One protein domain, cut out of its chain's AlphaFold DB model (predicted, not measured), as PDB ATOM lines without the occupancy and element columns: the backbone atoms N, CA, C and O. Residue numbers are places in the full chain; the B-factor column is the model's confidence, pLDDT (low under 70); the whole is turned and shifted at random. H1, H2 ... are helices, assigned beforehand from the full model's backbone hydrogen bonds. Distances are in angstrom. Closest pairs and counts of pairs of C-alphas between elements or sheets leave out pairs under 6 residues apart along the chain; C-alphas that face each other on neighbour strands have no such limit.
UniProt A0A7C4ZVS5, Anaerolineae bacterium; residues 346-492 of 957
ATOM      1  N   ASN A 346      14.447  46.150  56.423       59.94
ATOM      2  CA  ASN A 346      13.658  46.770  57.483       59.94
ATOM      3  C   ASN A 346      14.444  46.974  58.792       59.94
ATOM      4  O   ASN A 346      14.023  47.754  59.641       59.94
ATOM      5  N   ILE A 347      15.598  46.316  58.938       62.78
ATOM      6  CA  ILE A 347      16.416  46.289  60.167       62.78
ATOM      7  C   ILE A 347      17.878  46.715  59.929       62.78
ATOM      8  O   ILE A 347      18.722  46.536  60.799       62.78
ATOM      9  N   GLN A 348      18.188  47.315  58.770       55.12
ATOM     10  CA  GLN A 348      19.540  47.670  58.287       55.12
ATOM     11  C   GLN A 348      20.433  48.456  59.270       55.12
ATOM     12  O   GLN A 348      21.642  48.508  59.068       55.12
ATOM     13  N   ARG A 349      19.857  49.096  60.295       53.56
ATOM     14  CA  ARG A 349      20.568  49.918  61.291       53.56
ATOM     15  C   ARG A 349      20.709  49.246  62.661       53.56
ATOM     16  O   ARG A 349      21.152  49.897  63.600       53.56
ATOM     17  N   LEU A 350      20.301  47.986  62.789       56.16
ATOM     18  CA  LEU A 350      20.246  47.277  64.063       56.16
ATOM     19  C   LEU A 350      21.376  46.252  64.161       56.16
ATOM     20  O   LEU A 350      21.538  45.402  63.283       56.16
ATOM     21  N   SER A 351      22.133  46.308  65.257       57.44
ATOM     22  CA  SER A 351      23.165  45.325  65.603       57.44
ATOM     23  C   SER A 351      22.521  44.053  66.159       57.44
ATOM     24  O   SER A 351      22.586  43.778  67.355       57.44
ATOM     25  N   LEU A 352      21.861  43.289  65.291       61.69
ATOM     26  CA  LEU A 352      21.204  42.033  65.647       61.69
ATOM     27  C   LEU A 352      22.178  40.859  65.526       61.69
ATOM     28  O   LEU A 352      22.869  40.734  64.513       61.69
ATOM     29  N   LYS A 353      22.211  40.021  66.569       63.44
ATOM     30  CA  LYS A 353      22.912  38.734  66.594       63.44
ATOM     31  C   LYS A 353      21.997  37.659  66.012       63.44
ATOM     32  O   LYS A 353      20.862  37.521  66.458       63.44
ATOM     33  N   LEU A 354      22.486  36.916  65.031       65.12
ATOM     34  CA  LEU A 354      21.755  35.891  64.294       65.12
ATOM     35  C   LEU A 354      22.426  34.541  64.505       65.12
ATOM     36  O   LEU A 354      23.625  34.443  64.288       65.12
ATOM     37  N   ASN A 355      21.684  33.500  64.877       68.94
ATOM     38  CA  ASN A 355      22.231  32.142  64.796       68.94
ATOM     39  C   ASN A 355      22.514  31.817  63.302       68.94
ATOM     40  O   ASN A 355      21.623  32.040  62.471       68.94
ATOM     41  N   PRO A 356      23.720  31.335  62.941       68.00
ATOM     42  CA  PRO A 356      24.067  30.915  61.579       68.00
ATOM     43  C   PRO A 356      23.047  29.975  60.915       68.00
ATOM     44  O   PRO A 356      22.816  30.085  59.712       68.00
ATOM     45  N   GLU A 357      22.363  29.128  61.688       66.00
ATOM     46  CA  GLU A 357      21.329  28.203  61.194       66.00
ATOM     47  C   GLU A 357      20.157  28.922  60.500       66.00
ATOM     48  O   GLU A 357      19.574  28.393  59.553       66.00
ATOM     49  N   TYR A 358      19.849  30.170  60.873       68.56
ATOM     50  CA  TYR A 358      18.798  30.959  60.211       68.56
ATOM     51  C   TYR A 358      19.157  31.380  58.782       68.56
ATOM     52  O   TYR A 358      18.279  31.777  58.016       68.56
ATOM     53  N   CYS A 359      20.436  31.309  58.408       72.69
ATOM     54  CA  CYS A 359      20.875  31.560  57.040       72.69
ATOM     55  C   CYS A 359      20.815  30.292  56.178       72.69
ATOM     56  O   CYS A 359      20.802  30.409  54.953       72.69
ATOM     57  N   ALA A 360      20.736  29.103  56.787       73.06
ATOM     58  CA  ALA A 360      20.789  27.827  56.084       73.06
ATOM     59  C   ALA A 360      19.550  27.600  55.201       73.06
ATOM     60  O   ALA A 360      19.697  27.383  54.001       73.06
ATOM     61  N   ALA A 361      18.335  27.754  55.742       67.75
ATOM     62  CA  ALA A 361      17.102  27.555  54.966       67.75
ATOM     63  C   ALA A 361      16.940  28.543  53.792       67.75
ATOM     64  O   ALA A 361      16.748  28.084  52.666       67.75
ATOM     65  N   PRO A 362      17.130  29.866  53.963       68.56
ATOM     66  CA  PRO A 362      17.098  30.791  52.831       68.56
ATOM     67  C   PRO A 362      18.228  30.552  51.812       68.56
ATOM     68  O   PRO A 362      18.043  30.821  50.627       68.56
ATOM     69  N   SER A 363      19.394  30.051  52.243       79.75
ATOM     70  CA  SER A 363      20.471  29.657  51.318       79.75
ATOM     71  C   SER A 363      20.066  28.438  50.483       79.75
ATOM     72  O   SER A 363      20.278  28.433  49.273       79.75
ATOM     73  N   ALA A 364      19.432  27.443  51.106       74.25
ATOM     74  CA  ALA A 364      18.915  26.257  50.431       74.25
ATOM     75  C   ALA A 364      17.801  26.614  49.427       74.25
ATOM     76  O   ALA A 364      17.858  26.217  48.265       74.25
ATOM     77  N   GLU A 365      16.841  27.458  49.824       69.62
ATOM     78  CA  GLU A 365      15.787  27.969  48.933       69.62
ATOM     79  C   GLU A 365      16.351  28.722  47.723       69.62
ATOM     80  O   GLU A 365      15.847  28.605  46.602       69.62
ATOM     81  N   TRP A 366      17.401  29.516  47.937       83.88
ATOM     82  CA  TRP A 366      18.057  30.242  46.859       83.88
ATOM     83  C   TRP A 366      18.687  29.304  45.832       83.88
ATOM     84  O   TRP A 366      18.503  29.507  44.628       83.88
ATOM     85  N   LEU A 367      19.407  28.281  46.299       80.31
ATOM     86  CA  LEU A 367      20.022  27.277  45.435       80.31
ATOM     87  C   LEU A 367      18.963  26.536  44.614       80.31
ATOM     88  O   LEU A 367      19.122  26.416  43.399       80.31
ATOM     89  N   GLU A 368      17.836  26.161  45.221       74.56
ATOM     90  CA  GLU A 368      16.708  25.534  44.517       74.56
ATOM     91  C   GLU A 368      16.081  26.444  43.462       74.56
ATOM     92  O   GLU A 368      15.792  26.032  42.335       74.56
ATOM     93  N   MET A 369      15.910  27.728  43.779       76.00
ATOM     94  CA  MET A 369      15.415  28.699  42.808       76.00
ATOM     95  C   MET A 369      16.340  28.780  41.582       76.00
ATOM     96  O   MET A 369      15.851  28.839  40.446       76.00
ATOM     97  N   LYS A 370      17.663  28.776  41.798       83.62
ATOM     98  CA  LYS A 370      18.677  28.835  40.735       83.62
ATOM     99  C   LYS A 370      18.791  27.536  39.946       83.62
ATOM    100  O   LYS A 370      18.874  27.597  38.717       83.62
ATOM    101  N   HIS A 371      18.676  26.388  40.608       81.12
ATOM    102  CA  HIS A 371      18.516  25.088  39.958       81.12
ATOM    103  C   HIS A 371      17.297  25.084  39.032       81.12
ATOM    104  O   HIS A 371      17.422  24.813  37.838       81.12
ATOM    105  N   GLY A 372      16.133  25.505  39.534       67.12
ATOM    106  CA  GLY A 372      14.906  25.586  38.747       67.12
ATOM    107  C   GLY A 372      15.005  26.551  37.559       67.12
ATOM    108  O   GLY A 372      14.427  26.291  36.503       67.12
ATOM    109  N   GLU A 373      15.734  27.664  37.700       76.50
ATOM    110  CA  GLU A 373      16.016  28.611  36.611       76.50
ATOM    111  C   GLU A 373      16.821  27.945  35.484       76.50
ATOM    112  O   GLU A 373      16.395  27.987  34.325       76.50
ATOM    113  N   ALA A 374      17.923  27.271  35.830       78.44
ATOM    114  CA  ALA A 374      18.755  26.539  34.877       78.44
ATOM    115  C   ALA A 374      17.975  25.394  34.216       78.44
ATOM    116  O   ALA A 374      17.954  25.268  32.992       78.44
ATOM    117  N   ARG A 375      17.243  24.610  35.010       76.50
ATOM    118  CA  ARG A 375      16.462  23.460  34.549       76.50
ATOM    119  C   ARG A 375      15.348  23.854  33.577       76.50
ATOM    120  O   ARG A 375      15.176  23.217  32.541       76.50
ATOM    121  N   ARG A 376      14.612  24.941  33.849       68.31
ATOM    122  CA  ARG A 376      13.600  25.476  32.915       68.31
ATOM    123  C   ARG A 376      14.213  25.938  31.596       68.31
ATOM    124  O   ARG A 376      13.570  25.785  30.559       68.31
ATOM    125  N   ALA A 377      15.416  26.509  31.629       73.56
ATOM    126  CA  ALA A 377      16.128  26.892  30.415       73.56
ATOM    127  C   ALA A 377      16.518  25.657  29.585       73.56
ATOM    128  O   ALA A 377      16.251  25.641  28.386       73.56
ATOM    129  N   ILE A 378      17.016  24.594  30.233       77.62
ATOM    130  CA  ILE A 378      17.317  23.304  29.588       77.62
ATOM    131  C   ILE A 378      16.066  22.708  28.921       77.62
ATOM    132  O   ILE A 378      16.098  22.372  27.739       77.62
ATOM    133  N   TYR A 379      14.935  22.636  29.631       70.38
ATOM    134  CA  TYR A 379      13.691  22.103  29.061       70.38
ATOM    135  C   TYR A 379      13.120  22.959  27.931       70.38
ATOM    136  O   TYR A 379      12.587  22.421  26.961       70.38
ATOM    137  N   ARG A 380      13.203  24.290  28.045       70.94
ATOM    138  CA  ARG A 380      12.760  25.200  26.983       70.94
ATOM    139  C   ARG A 380      13.558  24.958  25.707       70.94
ATOM    140  O   ARG A 380      12.953  24.770  24.659       70.94
ATOM    141  N   TYR A 381      14.881  24.888  25.830       77.31
ATOM    142  CA  TYR A 381      15.765  24.570  24.718       77.31
ATOM    143  C   TYR A 381      15.427  23.208  24.101       77.31
ATOM    144  O   TYR A 381      15.213  23.118  22.897       77.31
ATOM    145  N   ALA A 382      15.281  22.162  24.919       70.88
ATOM    146  CA  ALA A 382      14.949  20.825  24.427       70.88
ATOM    147  C   ALA A 382      13.599  20.771  23.689       70.88
ATOM    148  O   ALA A 382      13.457  20.035  22.716       70.88
ATOM    149  N   ARG A 383      12.614  21.573  24.117       65.06
ATOM    150  CA  ARG A 383      11.311  21.688  23.446       65.06
ATOM    151  C   ARG A 383      11.410  22.395  22.093       65.06
ATOM    152  O   ARG A 383      10.690  22.025  21.177       65.06
ATOM    153  N   GLU A 384      12.270  23.403  21.986       70.06
ATOM    154  CA  GLU A 384      12.492  24.179  20.756       70.06
ATOM    155  C   GLU A 384      13.409  23.449  19.758       70.06
ATOM    156  O   GLU A 384      13.308  23.670  18.556       70.06
ATOM    157  N   ALA A 385      14.275  22.551  20.237       69.38
ATOM    158  CA  ALA A 385      15.246  21.835  19.411       69.38
ATOM    159  C   ALA A 385      14.645  20.699  18.556       69.38
ATOM    160  O   ALA A 385      15.365  20.149  17.721       69.38
ATOM    161  N   GLU A 386      13.369  20.335  18.775       52.50
ATOM    162  CA  GLU A 386      12.482  19.403  18.036       52.50
ATOM    163  C   GLU A 386      13.035  18.028  17.572       52.50
ATOM    164  O   GLU A 386      12.249  17.246  17.034       52.50
ATOM    165  N   LYS A 387      14.329  17.709  17.795       58.22
ATOM    166  CA  LYS A 387      15.037  16.402  17.718       58.22
ATOM    167  C   LYS A 387      16.578  16.494  17.751       58.22
ATOM    168  O   LYS A 387      17.209  15.464  17.954       58.22
ATOM    169  N   ASN A 388      17.190  17.671  17.577       70.12
ATOM    170  CA  ASN A 388      18.654  17.816  17.506       70.12
ATOM    171  C   ASN A 388      19.203  18.534  18.744       70.12
ATOM    172  O   ASN A 388      19.399  19.749  18.734       70.12
ATOM    173  N   PHE A 389      19.427  17.784  19.822       81.56
ATOM    174  CA  PHE A 389      20.044  18.326  21.028       81.56
ATOM    175  C   PHE A 389      21.542  18.569  20.795       81.56
ATOM    176  O   PHE A 389      22.283  17.649  20.469       81.56
ATOM    177  N   ASP A 390      21.972  19.815  20.972       85.31
ATOM    178  CA  ASP A 390      23.379  20.221  20.918       85.31
ATOM    179  C   ASP A 390      23.790  20.917  22.223       85.31
ATOM    180  O   ASP A 390      23.144  21.882  22.653       85.31
ATOM    181  N   GLY A 391      24.864  20.427  22.846       84.56
ATOM    182  CA  GLY A 391      25.376  20.916  24.124       84.56
ATOM    183  C   GLY A 391      25.952  22.332  24.051       84.56
ATOM    184  O   GLY A 391      25.810  23.107  25.002       84.56
ATOM    185  N   ASP A 392      26.554  22.718  22.922       85.88
ATOM    186  CA  ASP A 392      27.094  24.070  22.722       85.88
ATOM    187  C   ASP A 392      25.973  25.111  22.605       85.88
ATOM    188  O   ASP A 392      25.996  26.160  23.263       85.88
ATOM    189  N   SER A 393      24.942  24.805  21.823       84.81
ATOM    190  CA  SER A 393      23.752  25.643  21.678       84.81
ATOM    191  C   SER A 393      22.953  25.727  22.983       84.81
ATOM    192  O   SER A 393      22.552  26.828  23.381       84.81
ATOM    193  N   LEU A 394      22.819  24.619  23.726       87.12
ATOM    194  CA  LEU A 394      22.248  24.633  25.076       87.12
ATOM    195  C   LEU A 394      23.055  25.550  25.999       87.12
ATOM    196  O   LEU A 394      22.487  26.419  26.665       87.12
ATOM    197  N   HIS A 395      24.379  25.391  26.023       89.44
ATOM    198  CA  HIS A 395      25.264  26.189  26.860       89.44
ATOM    199  C   HIS A 395      25.098  27.687  26.585       89.44
ATOM    200  O   HIS A 395      25.057  28.474  27.528       89.44
ATOM    201  N   ASN A 396      24.943  28.091  25.323       85.31
ATOM    202  CA  ASN A 396      24.742  29.490  24.944       85.31
ATOM    203  C   ASN A 396      23.330  30.016  25.253       85.31
ATOM    204  O   ASN A 396      23.180  31.211  25.506       85.31
ATOM    205  N   SER A 397      22.316  29.146  25.285       81.19
ATOM    206  CA  SER A 397      20.934  29.514  25.630       81.19
ATOM    207  C   SER A 397      20.734  29.857  27.115       81.19
ATOM    208  O   SER A 397      19.797  30.574  27.470       81.19
ATOM    209  N   ILE A 398      21.619  29.369  27.992       82.19
ATOM    210  CA  ILE A 398      21.528  29.572  29.441       82.19
ATOM    211  C   ILE A 398      22.283  30.842  29.843       82.19
ATOM    212  O   ILE A 398      23.407  31.100  29.391       82.19
ATOM    213  N   ASN A 399      21.673  31.616  30.749       85.06
ATOM    214  CA  ASN A 399      22.216  32.868  31.276       85.06
ATOM    215  C   ASN A 399      23.710  32.716  31.677       85.06
ATOM    216  O   ASN A 399      24.031  31.849  32.496       85.06
ATOM    217  N   PRO A 400      24.631  33.528  31.112       83.94
ATOM    218  CA  PRO A 400      26.059  33.466  31.422       83.94
ATOM    219  C   PRO A 400      26.389  33.677  32.904       83.94
ATOM    220  O   PRO A 400      27.288  33.018  33.419       83.94
ATOM    221  N   GLU A 401      25.662  34.561  33.595       81.19
ATOM    222  CA  GLU A 401      25.876  34.833  35.024       81.19
ATOM    223  C   GLU A 401      25.507  33.613  35.871       81.19
ATOM    224  O   GLU A 401      26.278  33.200  36.734       81.19
ATOM    225  N   LEU A 402      24.379  32.970  35.550       82.50
ATOM    226  CA  LEU A 402      23.935  31.732  36.194       82.50
ATOM    227  C   LEU A 402      24.953  30.600  35.995       82.50
ATOM    228  O   LEU A 402      25.266  29.880  36.941       82.50
ATOM    229  N   ARG A 403      25.503  30.468  34.779       87.56
ATOM    230  CA  ARG A 403      26.539  29.468  34.478       87.56
ATOM    231  C   ARG A 403      27.827  29.714  35.253       87.56
ATOM    232  O   ARG A 403      28.376  28.774  35.809       87.56
ATOM    233  N   LYS A 404      28.302  30.960  35.293       83.38
ATOM    234  CA  LYS A 404      29.548  31.331  35.977       83.38
ATOM    235  C   LYS A 404      29.446  31.125  37.492       83.38
ATOM    236  O   LYS A 404      30.348  30.547  38.086       83.38
ATOM    237  N   MET A 405      28.321  31.532  38.078       81.69
ATOM    238  CA  MET A 405      28.029  31.416  39.508       81.69
ATOM    239  C   MET A 405      27.930  29.964  39.993       81.69
ATOM    240  O   MET A 405      28.346  29.671  41.106       81.69
ATOM    241  N   LEU A 406      27.387  29.063  39.170       81.06
ATOM    242  CA  LEU A 406      27.212  27.645  39.509       81.06
ATOM    243  C   LEU A 406      28.289  26.732  38.900       81.06
ATOM    244  O   LEU A 406      28.189  25.517  39.012       81.06
ATOM    245  N   GLY A 407      29.284  27.289  38.202       80.88
ATOM    246  CA  GLY A 407      30.328  26.503  37.535       80.88
ATOM    247  C   GLY A 407      29.830  25.589  36.402       80.88
ATOM    248  O   GLY A 407      30.471  24.588  36.099       80.88
ATOM    249  N   LEU A 408      28.703  25.909  35.758       84.44
ATOM    250  CA  LEU A 408      28.032  25.020  34.800       84.44
ATOM    251  C   LEU A 408      28.623  25.086  33.382       84.44
ATOM    252  O   LEU A 408      28.753  26.164  32.787       84.44
ATOM    253  N   SER A 409      28.845  23.916  32.771       88.38
ATOM    254  CA  SER A 409      29.197  23.790  31.353       88.38
ATOM    255  C   SER A 409      28.446  22.646  30.671       88.38
ATOM    256  O   SER A 409      28.631  21.477  30.988       88.38
ATOM    257  N   PHE A 410      27.636  22.981  29.663       88.62
ATOM    258  CA  PHE A 410      26.795  22.018  28.944       88.62
ATOM    259  C   PHE A 410      27.382  21.576  27.597       88.62
ATOM    260  O   PHE A 410      26.807  20.726  26.934       88.62
ATOM    261  N   ARG A 411      28.546  22.114  27.208       87.62
ATOM    262  CA  ARG A 411      29.160  21.883  25.886       87.62
ATOM    263  C   ARG A 411      29.457  20.414  25.594       87.62
ATOM    264  O   ARG A 411      29.380  19.983  24.455       87.62
ATOM    265  N   ALA A 412      29.802  19.656  26.632       84.25
ATOM    266  CA  ALA A 412      30.151  18.244  26.520       84.25
ATOM    267  C   ALA A 412      28.945  17.300  26.678       84.25
ATOM    268  O   ALA A 412      29.141  16.088  26.705       84.25
ATOM    269  N   GLN A 413      27.726  17.828  26.844       88.19
ATOM    270  CA  GLN A 413      26.563  17.013  27.187       88.19
ATOM    271  C   GLN A 413      25.872  16.492  25.918       88.19
ATOM    272  O   GLN A 413      25.450  17.307  25.095       88.19
ATOM    273  N   PRO A 414      25.767  15.161  25.745       80.56
ATOM    274  CA  PRO A 414      25.267  14.551  24.512       80.56
ATOM    275  C   PRO A 414      23.748  14.662  24.345       80.56
ATOM    276  O   PRO A 414      23.254  14.655  23.222       80.56
ATOM    277  N   ASP A 415      23.004  14.766  25.446       81.19
ATOM    278  CA  ASP A 415      21.547  14.744  25.450       81.19
ATOM    279  C   ASP A 415      20.960  15.488  26.666       81.19
ATOM    280  O   ASP A 415      21.668  16.012  27.537       81.19
ATOM    281  N   LEU A 416      19.627  15.555  26.696       79.06
ATOM    282  CA  LEU A 416      18.862  16.201  27.758       79.06
ATOM    283  C   LEU A 416      19.116  15.562  29.130       79.06
ATOM    284  O   LEU A 416      19.204  16.286  30.120       79.06
ATOM    285  N   GLU A 417      19.226  14.237  29.204       76.50
ATOM    286  CA  GLU A 417      19.389  13.529  30.476       76.50
ATOM    287  C   GLU A 417      20.766  13.800  31.080       76.50
ATOM    288  O   GLU A 417      20.860  14.147  32.258       76.50
ATOM    289  N   ALA A 418      21.818  13.755  30.265       81.00
ATOM    290  CA  ALA A 418      23.180  14.082  30.663       81.00
ATOM    291  C   ALA A 418      23.315  15.551  31.095       81.00
ATOM    292  O   ALA A 418      23.963  15.855  32.098       81.00
ATOM    293  N   ALA A 419      22.648  16.477  30.396       82.62
ATOM    294  CA  ALA A 419      22.624  17.881  30.795       82.62
ATOM    295  C   ALA A 419      21.902  18.109  32.132       82.62
ATOM    296  O   ALA A 419      22.378  18.894  32.954       82.62
ATOM    297  N   LEU A 420      20.780  17.424  32.373       79.38
ATOM    298  CA  LEU A 420      20.069  17.491  33.651       79.38
ATOM    299  C   LEU A 420      20.904  16.878  34.780       79.38
ATOM    300  O   LEU A 420      21.091  17.531  35.801       79.38
ATOM    301  N   ALA A 421      21.494  15.701  34.564       80.00
ATOM    302  CA  ALA A 421      22.367  15.050  35.538       80.00
ATOM    303  C   ALA A 421      23.594  15.908  35.889       80.00
ATOM    304  O   ALA A 421      23.957  16.019  37.059       80.00
ATOM    305  N   HIS A 422      24.207  16.569  34.900       85.75
ATOM    306  CA  HIS A 422      25.310  17.499  35.139       85.75
ATOM    307  C   HIS A 422      24.881  18.695  36.000       85.75
ATOM    308  O   HIS A 422      25.602  19.078  36.919       85.75
ATOM    309  N   LEU A 423      23.707  19.276  35.725       84.19
ATOM    310  CA  LEU A 423      23.152  20.356  36.543       84.19
ATOM    311  C   LEU A 423      22.897  19.893  37.984       84.19
ATOM    312  O   LEU A 423      23.274  20.603  38.916       84.19
ATOM    313  N   ASP A 424      22.273  18.729  38.158       81.25
ATOM    314  CA  ASP A 424      21.934  18.176  39.471       81.25
ATOM    315  C   ASP A 424      23.212  17.939  40.298       81.25
ATOM    316  O   ASP A 424      23.324  18.438  41.416       81.25
ATOM    317  N   GLN A 425      24.233  17.319  39.693       84.06
ATOM    318  CA  GLN A 425      25.531  17.079  40.331       84.06
ATOM    319  C   GLN A 425      26.226  18.376  40.777       84.06
ATOM    320  O   GLN A 425      26.807  18.429  41.860       84.06
ATOM    321  N   GLN A 426      26.197  19.425  39.948       84.44
ATOM    322  CA  GLN A 426      26.809  20.706  40.313       84.44
ATOM    323  C   GLN A 426      26.041  21.405  41.439       84.44
ATOM    324  O   GLN A 426      26.662  21.996  42.320       84.44
ATOM    325  N   ILE A 427      24.708  21.316  41.459       83.56
ATOM    326  CA  ILE A 427      23.909  21.888  42.551       83.56
ATOM    327  C   ILE A 427      24.101  21.118  43.854       83.56
ATOM    328  O   ILE A 427      24.174  21.759  44.900       83.56
ATOM    329  N   ASP A 428      24.231  19.792  43.815       79.31
ATOM    330  CA  ASP A 428      24.575  19.006  45.005       79.31
ATOM    331  C   ASP A 428      25.922  19.411  45.572       79.31
ATOM    332  O   ASP A 428      26.009  19.752  46.746       79.31
ATOM    333  N   HIS A 429      26.936  19.514  44.715       82.25
ATOM    334  CA  HIS A 429      28.263  19.930  45.145       82.25
ATOM    335  C   HIS A 429      28.270  21.330  45.780       82.25
ATOM    336  O   HIS A 429      28.925  21.553  46.798       82.25
ATOM    337  N   VAL A 430      27.515  22.278  45.212       82.31
ATOM    338  CA  VAL A 430      27.360  23.619  45.792       82.31
ATOM    339  C   VAL A 430      26.558  23.571  47.098       82.31
ATOM    340  O   VAL A 430      26.902  24.285  48.035       82.31
ATOM    341  N   SER A 431      25.519  22.741  47.188       80.50
ATOM    342  CA  SER A 431      24.678  22.613  48.387       80.50
ATOM    343  C   SER A 431      25.446  21.989  49.547       80.50
ATOM    344  O   SER A 431      25.415  22.547  50.639       80.50
ATOM    345  N   ASP A 432      26.190  20.908  49.296       80.81
ATOM    346  CA  ASP A 432      27.092  20.267  50.262       80.81
ATOM    347  C   ASP A 432      28.123  21.275  50.766       80.81
ATOM    348  O   ASP A 432      28.318  21.432  51.968       80.81
ATOM    349  N   TRP A 433      28.726  22.033  49.844       81.69
ATOM    350  CA  TRP A 433      29.680  23.068  50.210       81.69
ATOM    351  C   TRP A 433      29.036  24.135  51.103       81.69
ATOM    352  O   TRP A 433      29.570  24.439  52.166       81.69
ATOM    353  N   VAL A 434      27.879  24.690  50.730       78.38
ATOM    354  CA  VAL A 434      27.194  25.708  51.545       78.38
ATOM    355  C   VAL A 434      26.786  25.147  52.919       78.38
ATOM    356  O   VAL A 434      26.922  25.845  53.923       78.38
ATOM    357  N   GLU A 435      26.321  23.901  52.975       78.62
ATOM    358  CA  GLU A 435      25.909  23.199  54.193       78.62
ATOM    359  C   GLU A 435      27.084  22.981  55.160       78.62
ATOM    360  O   GLU A 435      27.018  23.423  56.308       78.62
ATOM    361  N   GLU A 436      28.195  22.406  54.686       76.75
ATOM    362  CA  GLU A 436      29.417  22.197  55.476       76.75
ATOM    363  C   GLU A 436      29.970  23.514  56.037       76.75
ATOM    364  O   GLU A 436      30.377  23.598  57.203       76.75
ATOM    365  N   ASN A 437      29.952  24.564  55.211       75.69
ATOM    366  CA  ASN A 437      30.397  25.893  55.607       75.69
ATOM    367  C   ASN A 437      29.487  26.461  56.706       75.69
ATOM    368  O   ASN A 437      29.983  26.958  57.720       75.69
ATOM    369  N   TRP A 438      28.163  26.351  56.558       73.81
ATOM    370  CA  TRP A 438      27.219  26.874  57.546       73.81
ATOM    371  C   TRP A 438      27.254  26.146  58.886       73.81
ATOM    372  O   TRP A 438      27.239  26.805  59.931       73.81
ATOM    373  N   SER A 439      27.363  24.817  58.875       69.50
ATOM    374  CA  SER A 439      27.507  24.024  60.098       69.50
ATOM    375  C   SER A 439      28.768  24.411  60.877       69.50
ATOM    376  O   SER A 439      28.726  24.543  62.104       69.50
ATOM    377  N   ARG A 440      29.879  24.685  60.177       69.31
ATOM    378  CA  ARG A 440      31.123  25.136  60.809       69.31
ATOM    379  C   ARG A 440      30.972  26.511  61.468       69.31
ATOM    380  O   ARG A 440      31.369  26.658  62.625       69.31
ATOM    381  N   PHE A 441      30.306  27.471  60.819       67.69
ATOM    382  CA  PHE A 441      30.007  28.774  61.436       67.69
ATOM    383  C   PHE A 441      29.140  28.662  62.693       67.69
ATOM    384  O   PHE A 441      29.417  29.347  63.682       67.69
ATOM    385  N   GLY A 442      28.122  27.793  62.672       64.44
ATOM    386  CA  GLY A 442      27.284  27.492  63.838       64.44
ATOM    387  C   GLY A 442      28.112  27.050  65.046       64.44
ATOM    388  O   GLY A 442      27.904  27.544  66.154       64.44
ATOM    389  N   SER A 443      29.108  26.191  64.808       66.06
ATOM    390  CA  SER A 443      29.987  25.658  65.852       66.06
ATOM    391  C   SER A 443      31.083  26.623  66.339       66.06
ATOM    392  O   SER A 443      31.382  26.635  67.531       66.06
ATOM    393  N   GLU A 444      31.677  27.437  65.455       65.31
ATOM    394  CA  GLU A 444      32.827  28.300  65.790       65.31
ATOM    395  C   GLU A 444      32.416  29.658  66.386       65.31
ATOM    396  O   GLU A 444      33.094  30.164  67.282       65.31
ATOM    397  N   PHE A 445      31.313  30.257  65.919       63.81
ATOM    398  CA  PHE A 445      30.953  31.639  66.269       63.81
ATOM    399  C   PHE A 445      29.658  31.763  67.079       63.81
ATOM    400  O   PHE A 445      29.470  32.767  67.769       63.81
ATOM    401  N   GLY A 446      28.757  30.775  67.011       61.28
ATOM    402  CA  GLY A 446      27.453  30.753  67.692       61.28
ATOM    403  C   GLY A 446      26.438  31.805  67.209       61.28
ATOM    404  O   GLY A 446      25.249  31.516  67.115       61.28
ATOM    405  N   TYR A 447      26.886  33.019  66.869       67.19
ATOM    406  CA  TYR A 447      26.075  34.121  66.355       67.19
ATOM    407  C   TYR A 447      26.855  34.979  65.340       67.19
ATOM    408  O   TYR A 447      28.048  35.210  65.502       67.19
ATOM    409  N   LEU A 448      26.153  35.523  64.344       65.88
ATOM    410  CA  LEU A 448      26.634  36.480  63.339       65.88
ATOM    411  C   LEU A 448      25.993  37.848  63.560       65.88
ATOM    412  O   LEU A 448      24.818  37.925  63.926       65.88
ATOM    413  N   HIS A 449      26.699  38.939  63.274       71.31
ATOM    414  CA  HIS A 449      26.056  40.243  63.162       71.31
ATOM    415  C   HIS A 449      25.471  40.434  61.758       71.31
ATOM    416  O   HIS A 449      26.069  40.080  60.748       71.31
ATOM    417  N   LEU A 450      24.303  41.076  61.659       67.12
ATOM    418  CA  LEU A 450      23.662  41.397  60.370       67.12
ATOM    419  C   LEU A 450      24.586  42.185  59.402       67.12
ATOM    420  O   LEU A 450      24.433  42.104  58.177       67.12
ATOM    421  N   ALA A 451      25.535  42.955  59.951       67.00
ATOM    422  CA  ALA A 451      26.562  43.688  59.208       67.00
ATOM    423  C   ALA A 451      27.587  42.761  58.520       67.00
ATOM    424  O   ALA A 451      28.088  43.094  57.441       67.00
ATOM    425  N   ASP A 452      27.812  41.572  59.082       69.75
ATOM    426  CA  ASP A 452      28.744  40.560  58.572       69.75
ATOM    427  C   ASP A 452      28.217  39.902  57.286       69.75
ATOM    428  O   ASP A 452      28.978  39.355  56.501       69.75
ATOM    429  N   LEU A 453      26.917  40.049  56.989       70.62
ATOM    430  CA  LEU A 453      26.286  39.601  55.741       70.62
ATOM    431  C   LEU A 453      26.466  40.587  54.567       70.62
ATOM    432  O   LEU A 453      25.725  40.506  53.587       70.62
ATOM    433  N   SER A 454      27.347  41.589  54.658       74.25
ATOM    434  CA  SER A 454      27.710  42.420  53.492       74.25
ATOM    435  C   SER A 454      28.600  41.626  52.522       74.25
ATOM    436  O   SER A 454      29.363  40.800  53.002       74.25
ATOM    437  N   PRO A 455      28.572  41.859  51.191       73.69
ATOM    438  CA  PRO A 455      29.328  41.027  50.246       73.69
ATOM    439  C   PRO A 455      30.818  40.899  50.588       73.69
ATOM    440  O   PRO A 455      31.357  39.802  50.581       73.69
ATOM    441  N   SER A 456      31.475  41.994  50.985       73.69
ATOM    442  CA  SER A 456      32.888  41.982  51.380       73.69
ATOM    443  C   SER A 456      33.150  41.275  52.713       73.69
ATOM    444  O   SER A 456      34.121  40.535  52.819       73.69
ATOM    445  N   ALA A 457      32.306  41.489  53.730       70.50
ATOM    446  CA  ALA A 457      32.485  40.849  55.037       70.50
ATOM    447  C   ALA A 457      32.135  39.358  54.982       70.50
ATOM    448  O   ALA A 457      32.888  38.537  55.489       70.50
ATOM    449  N   PHE A 458      31.053  39.011  54.286       72.81
ATOM    450  CA  PHE A 458      30.591  37.644  54.072       72.81
ATOM    451  C   PHE A 458      31.599  36.828  53.265       72.81
ATOM    452  O   PHE A 458      31.878  35.677  53.583       72.81
ATOM    453  N   ARG A 459      32.206  37.451  52.250       71.81
ATOM    454  CA  ARG A 459      33.288  36.840  51.483       71.81
ATOM    455  C   ARG A 459      34.516  36.571  52.349       71.81
ATOM    456  O   ARG A 459      35.059  35.480  52.266       71.81
ATOM    457  N   ASN A 460      34.940  37.521  53.182       70.31
ATOM    458  CA  ASN A 460      36.068  37.305  54.098       70.31
ATOM    459  C   ASN A 460      35.758  36.204  55.122       70.31
ATOM    460  O   ASN A 460      36.604  35.358  55.379       70.31
ATOM    461  N   LEU A 461      34.522  36.174  55.629       66.12
ATOM    462  CA  LEU A 461      34.035  35.153  56.555       66.12
ATOM    463  C   LEU A 461      34.187  33.734  55.972       66.12
ATOM    464  O   LEU A 461      34.580  32.819  56.686       66.12
ATOM    465  N   ILE A 462      33.908  33.562  54.675       66.69
ATOM    466  CA  ILE A 462      33.926  32.264  53.980       66.69
ATOM    467  C   ILE A 462      35.300  31.916  53.374       66.69
ATOM    468  O   ILE A 462      35.701  30.753  53.385       66.69
ATOM    469  N   ASN A 463      36.052  32.897  52.867       64.25
ATOM    470  CA  ASN A 463      37.327  32.660  52.178       64.25
ATOM    471  C   ASN A 463      38.467  32.202  53.101       64.25
ATOM    472  O   ASN A 463      39.365  31.508  52.628       64.25
ATOM    473  N   ASP A 464      38.445  32.558  54.387       58.22
ATOM    474  CA  ASP A 464      39.532  32.226  55.321       58.22
ATOM    475  C   ASP A 464      39.587  30.727  55.697       58.22
ATOM    476  O   ASP A 464      40.529  30.293  56.361       58.22
ATOM    477  N   SER A 465      38.625  29.909  55.240       56.00
ATOM    478  CA  SER A 465      38.400  28.574  55.805       56.00
ATOM    479  C   SER A 465      38.310  27.381  54.826       56.00
ATOM    480  O   SER A 465      38.286  26.257  55.337       56.00
ATOM    481  N   PHE A 466      38.276  27.531  53.481       53.66
ATOM    482  CA  PHE A 466      37.892  26.410  52.573       53.66
ATOM    483  C   PHE A 466      38.442  26.463  51.116       53.66
ATOM    484  O   PHE A 466      38.635  27.542  50.564       53.66
ATOM    485  N   SER A 467      38.668  25.299  50.465       56.19
ATOM    486  CA  SER A 467      39.448  25.154  49.203       56.19
ATOM    487  C   SER A 467      38.845  24.297  48.060       56.19
ATOM    488  O   SER A 467      39.547  24.026  47.085       56.19
ATOM    489  N   SER A 468      37.584  23.850  48.125       63.84
ATOM    490  CA  SER A 468      37.044  22.847  47.179       63.84
ATOM    491  C   SER A 468      36.466  23.380  45.853       63.84
ATOM    492  O   SER A 468      36.469  22.641  44.871       63.84
ATOM    493  N   LEU A 469      36.027  24.644  45.773       68.25
ATOM    494  CA  LEU A 469      35.513  25.269  44.538       68.25
ATOM    495  C   LEU A 469      36.530  26.247  43.906       68.25
ATOM    496  O   LEU A 469      37.294  26.889  44.633       68.25
ATOM    497  N   PRO A 470      36.536  26.429  42.567       71.06
ATOM    498  CA  PRO A 470      37.377  27.431  41.910       71.06
ATOM    499  C   PRO A 470      37.094  28.849  42.427       71.06
ATOM    500  O   PRO A 470      35.941  29.268  42.503       71.06
ATOM    501  N   ALA A 471      38.143  29.628  42.711       70.12
ATOM    502  CA  ALA A 471      38.032  30.935  43.375       70.12
ATOM    503  C   ALA A 471      37.070  31.928  42.688       70.12
ATOM    504  O   ALA A 471      36.408  32.728  43.351       70.12
ATOM    505  N   ASN A 472      36.963  31.878  41.360       71.81
ATOM    506  CA  ASN A 472      36.035  32.701  40.584       71.81
ATOM    507  C   ASN A 472      34.563  32.307  40.797       71.81
ATOM    508  O   ASN A 472      33.718  33.195  40.875       71.81
ATOM    509  N   VAL A 473      34.268  31.008  40.923       73.06
ATOM    510  CA  VAL A 473      32.920  30.486  41.205       73.06
ATOM    511  C   VAL A 473      32.527  30.855  42.633       73.06
ATOM    512  O   VAL A 473      31.474  31.446  42.847       73.06
ATOM    513  N   THR A 474      33.423  30.622  43.595       72.56
ATOM    514  CA  THR A 474      33.217  30.968  45.008       72.56
ATOM    515  C   THR A 474      32.933  32.458  45.199       72.56
ATOM    516  O   THR A 474      32.049  32.831  45.967       72.56
ATOM    517  N   THR A 475      33.634  33.331  44.468       75.75
ATOM    518  CA  THR A 475      33.440  34.788  44.565       75.75
ATOM    519  C   THR A 475      32.053  35.220  44.078       75.75
ATOM    520  O   THR A 475      31.360  35.952  44.779       75.75
ATOM    521  N   ASP A 476      31.622  34.752  42.903       79.62
ATOM    522  CA  ASP A 476      30.312  35.123  42.352       79.62
ATOM    523  C   ASP A 476      29.161  34.514  43.175       79.62
ATOM    524  O   ASP A 476      28.165  35.188  43.450       79.62
ATOM    525  N   LEU A 477      29.324  33.259  43.612       79.81
ATOM    526  CA  LEU A 477      28.379  32.538  44.464       79.81
ATOM    527  C   LEU A 477      28.170  33.263  45.802       79.81
ATOM    528  O   LEU A 477      27.034  33.554  46.175       79.81
ATOM    529  N   THR A 478      29.255  33.597  46.508       77.12
ATOM    530  CA  THR A 478      29.183  34.280  47.812       77.12
ATOM    531  C   THR A 478      28.590  35.682  47.699       77.12
ATOM    532  O   THR A 478      27.799  36.075  48.558       77.12
ATOM    533  N   ASP A 479      28.879  36.420  46.626       80.81
ATOM    534  CA  ASP A 479      28.307  37.748  46.389       80.81
ATOM    535  C   ASP A 479      26.802  37.706  46.100       80.81
ATOM    536  O   ASP A 479      26.043  38.518  46.638       80.81
ATOM    537  N   GLU A 480      26.357  36.796  45.229       81.06
ATOM    538  CA  GLU A 480      24.937  36.614  44.909       81.06
ATOM    539  C   GLU A 480      24.153  36.102  46.114       81.06
ATOM    540  O   GLU A 480      23.099  36.655  46.443       81.06
ATOM    541  N   MET A 481      24.692  35.111  46.822       78.62
ATOM    542  CA  MET A 481      24.066  34.547  48.011       78.62
ATOM    543  C   MET A 481      24.025  35.575  49.148       78.62
ATOM    544  O   MET A 481      22.975  35.762  49.757       78.62
ATOM    545  N   SER A 482      25.094  36.353  49.364       77.94
ATOM    546  CA  SER A 482      25.087  37.497  50.288       77.94
ATOM    547  C   SER A 482      23.989  38.495  49.934       77.94
ATOM    548  O   SER A 482      23.244  38.939  50.812       77.94
ATOM    549  N   ARG A 483      23.841  38.844  48.650       77.38
ATOM    550  CA  ARG A 483      22.791  39.761  48.183       77.38
ATOM    551  C   ARG A 483      21.394  39.172  48.349       77.38
ATOM    552  O   ARG A 483      20.480  39.922  48.698       77.38
ATOM    553  N   TYR A 484      21.226  37.871  48.137       78.62
ATOM    554  CA  TYR A 484      19.959  37.172  48.329       78.62
ATOM    555  C   TYR A 484      19.575  37.081  49.805       78.62
ATOM    556  O   TYR A 484      18.498  37.541  50.175       78.62
ATOM    557  N   LEU A 485      20.465  36.582  50.664       74.12
ATOM    558  CA  LEU A 485      20.276  36.549  52.117       74.12
ATOM    559  C   LEU A 485      20.017  37.961  52.646       74.12
ATOM    560  O   LEU A 485      19.098  38.197  53.424       74.12
ATOM    561  N   SER A 486      20.725  38.956  52.109       68.06
ATOM    562  CA  SER A 486      20.493  40.360  52.440       68.06
ATOM    563  C   SER A 486      19.113  40.901  52.050       68.06
ATOM    564  O   SER A 486      18.753  41.996  52.481       68.06
ATOM    565  N   ARG A 487      18.347  40.199  51.216       63.38
ATOM    566  CA  ARG A 487      16.995  40.596  50.796       63.38
ATOM    567  C   ARG A 487      15.912  39.708  51.405       63.38
ATOM    568  O   ARG A 487      14.837  40.226  51.687       63.38
ATOM    569  N   ASN A 488      16.216  38.432  51.635       63.72
ATOM    570  CA  ASN A 488      15.233  37.386  51.927       63.72
ATOM    571  C   ASN A 488      15.394  36.728  53.302       63.72
ATOM    572  O   ASN A 488      14.604  35.857  53.640       63.72
ATOM    573  N   LEU A 489      16.373  37.136  54.117       67.88
ATOM    574  CA  LEU A 489      16.467  36.653  55.494       67.88
ATOM    575  C   LEU A 489      15.262  37.153  56.303       67.88
ATOM    576  O   LEU A 489      15.126  38.360  56.520       67.88
ATOM    577  N   THR A 490      14.409  36.225  56.730       59.94
ATOM    578  CA  THR A 490      13.230  36.471  57.564       59.94
ATOM    579  C   THR A 490      13.502  36.048  59.002       59.94
ATOM    580  O   THR A 490      13.750  34.875  59.263       59.94
ATOM    581  N   LEU A 491      13.441  36.992  59.941       61.28
ATOM    582  CA  LEU A 491      13.577  36.703  61.373       61.28
ATOM    583  C   LEU A 491      12.199  36.448  61.987       61.28
ATOM    584  O   LEU A 491      11.282  37.241  61.757       61.28
ATOM    585  N   ASN A 492      12.059  35.369  62.765       53.00
ATOM    586  CA  ASN A 492      10.846  35.100  63.541       53.00
ATOM    587  C   ASN A 492      10.908  35.799  64.917       53.00
ATOM    588  O   ASN A 492      11.978  36.209  65.370       53.00
TER     589      ASN A 492
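This is residues 346 to 492 of the 957 residues of a protein of Anaerolineae bacterium (UniProt A0A7C4ZVS5). Two long helices, H1 and H4, lie side by side and run opposite ways, and a row of shorter helices covers one side of this pair. In the row, H2 and H3 lie towards the last residues of H1, H7 crosses H1 near its first residues, and H5 and H6 pack on H7. The printed part has 147 residues with seven named helices, H1 to H7 in chain order, and no named strand; its class is all helix. It is only just compact, close to loose, with a radius of gyration of the C-alphas of 17.2 A, and elongated, spanning 56 by 32 by 20 A.

Start before the first helix, where residues 353 to 354 pair antiparallel with residues 448 to 449. H1, residues 357 to 384, touches H4, residues 416 to 445, at a shallow tilt of 10 degrees, opposite ways; their closest C-alphas, of Glu 357 and Gly 442, are 6.6 A apart. With residues 377 to 381 alone, H1 touches H2, residues 391 to 397, only just about perpendicular at 70.2 degrees; the closest C-alphas, of Tyr 381 and Leu 394, are 6.5 A apart. H3, residues 400 to 405, meets H2 only through their link. Look next at the hub, H7, residues 471 to 488. It touches H3 about perpendicular at 87 degrees, with the C-alphas of Met 405 and Leu 477 closest at 5.1 A. It touches H1 at a steep tilt of 69.9 degrees, only just short of about perpendicular, with the C-alphas of Pro 362 and Leu 485 closest at 6.6 A. It touches H6, residues 455 to 463, at a steep tilt of 53 degrees, opposite ways; the C-alphas of Pro 455 and Asp 479 are closest at 5.2 A. H5, residues 450 to 453, only just touches H7, with 3 pairs of C-alphas within 8 A, the closest being Leu 453 and Ser 482 at 6.0 A. H4 and H7 are near each other, while H1 and H6 are apart. Every O i to N i+4 pair is within hydrogen-bond range in H2, H3, H4, H6 and H7; in H1 22 of 24 are, and H5 is too short for such a pair.

Find C-alpha 357 at (21.329, 28.203, 61.194); from there H1 runs 41.6 A to C-alpha 384. H2, H3, H5 and H6 are short. H4 runs 43.2 A from C-alpha 416 at (18.862, 16.201, 27.758) to C-alpha 445. H7 runs 25.2 A and ends at C-alpha 488, (15.233, 37.386, 51.927).

The two C-alphas farthest apart, of Ser 351 and Lys 387, are 56.5 A apart. The printed part has no cut, and no link between named helices is long. The mean pLDDT of the printed part is 73.7; look for values under 70 at, among others, residues 346 to 358, 439 to 448, 461 to 469 and 486 to 492.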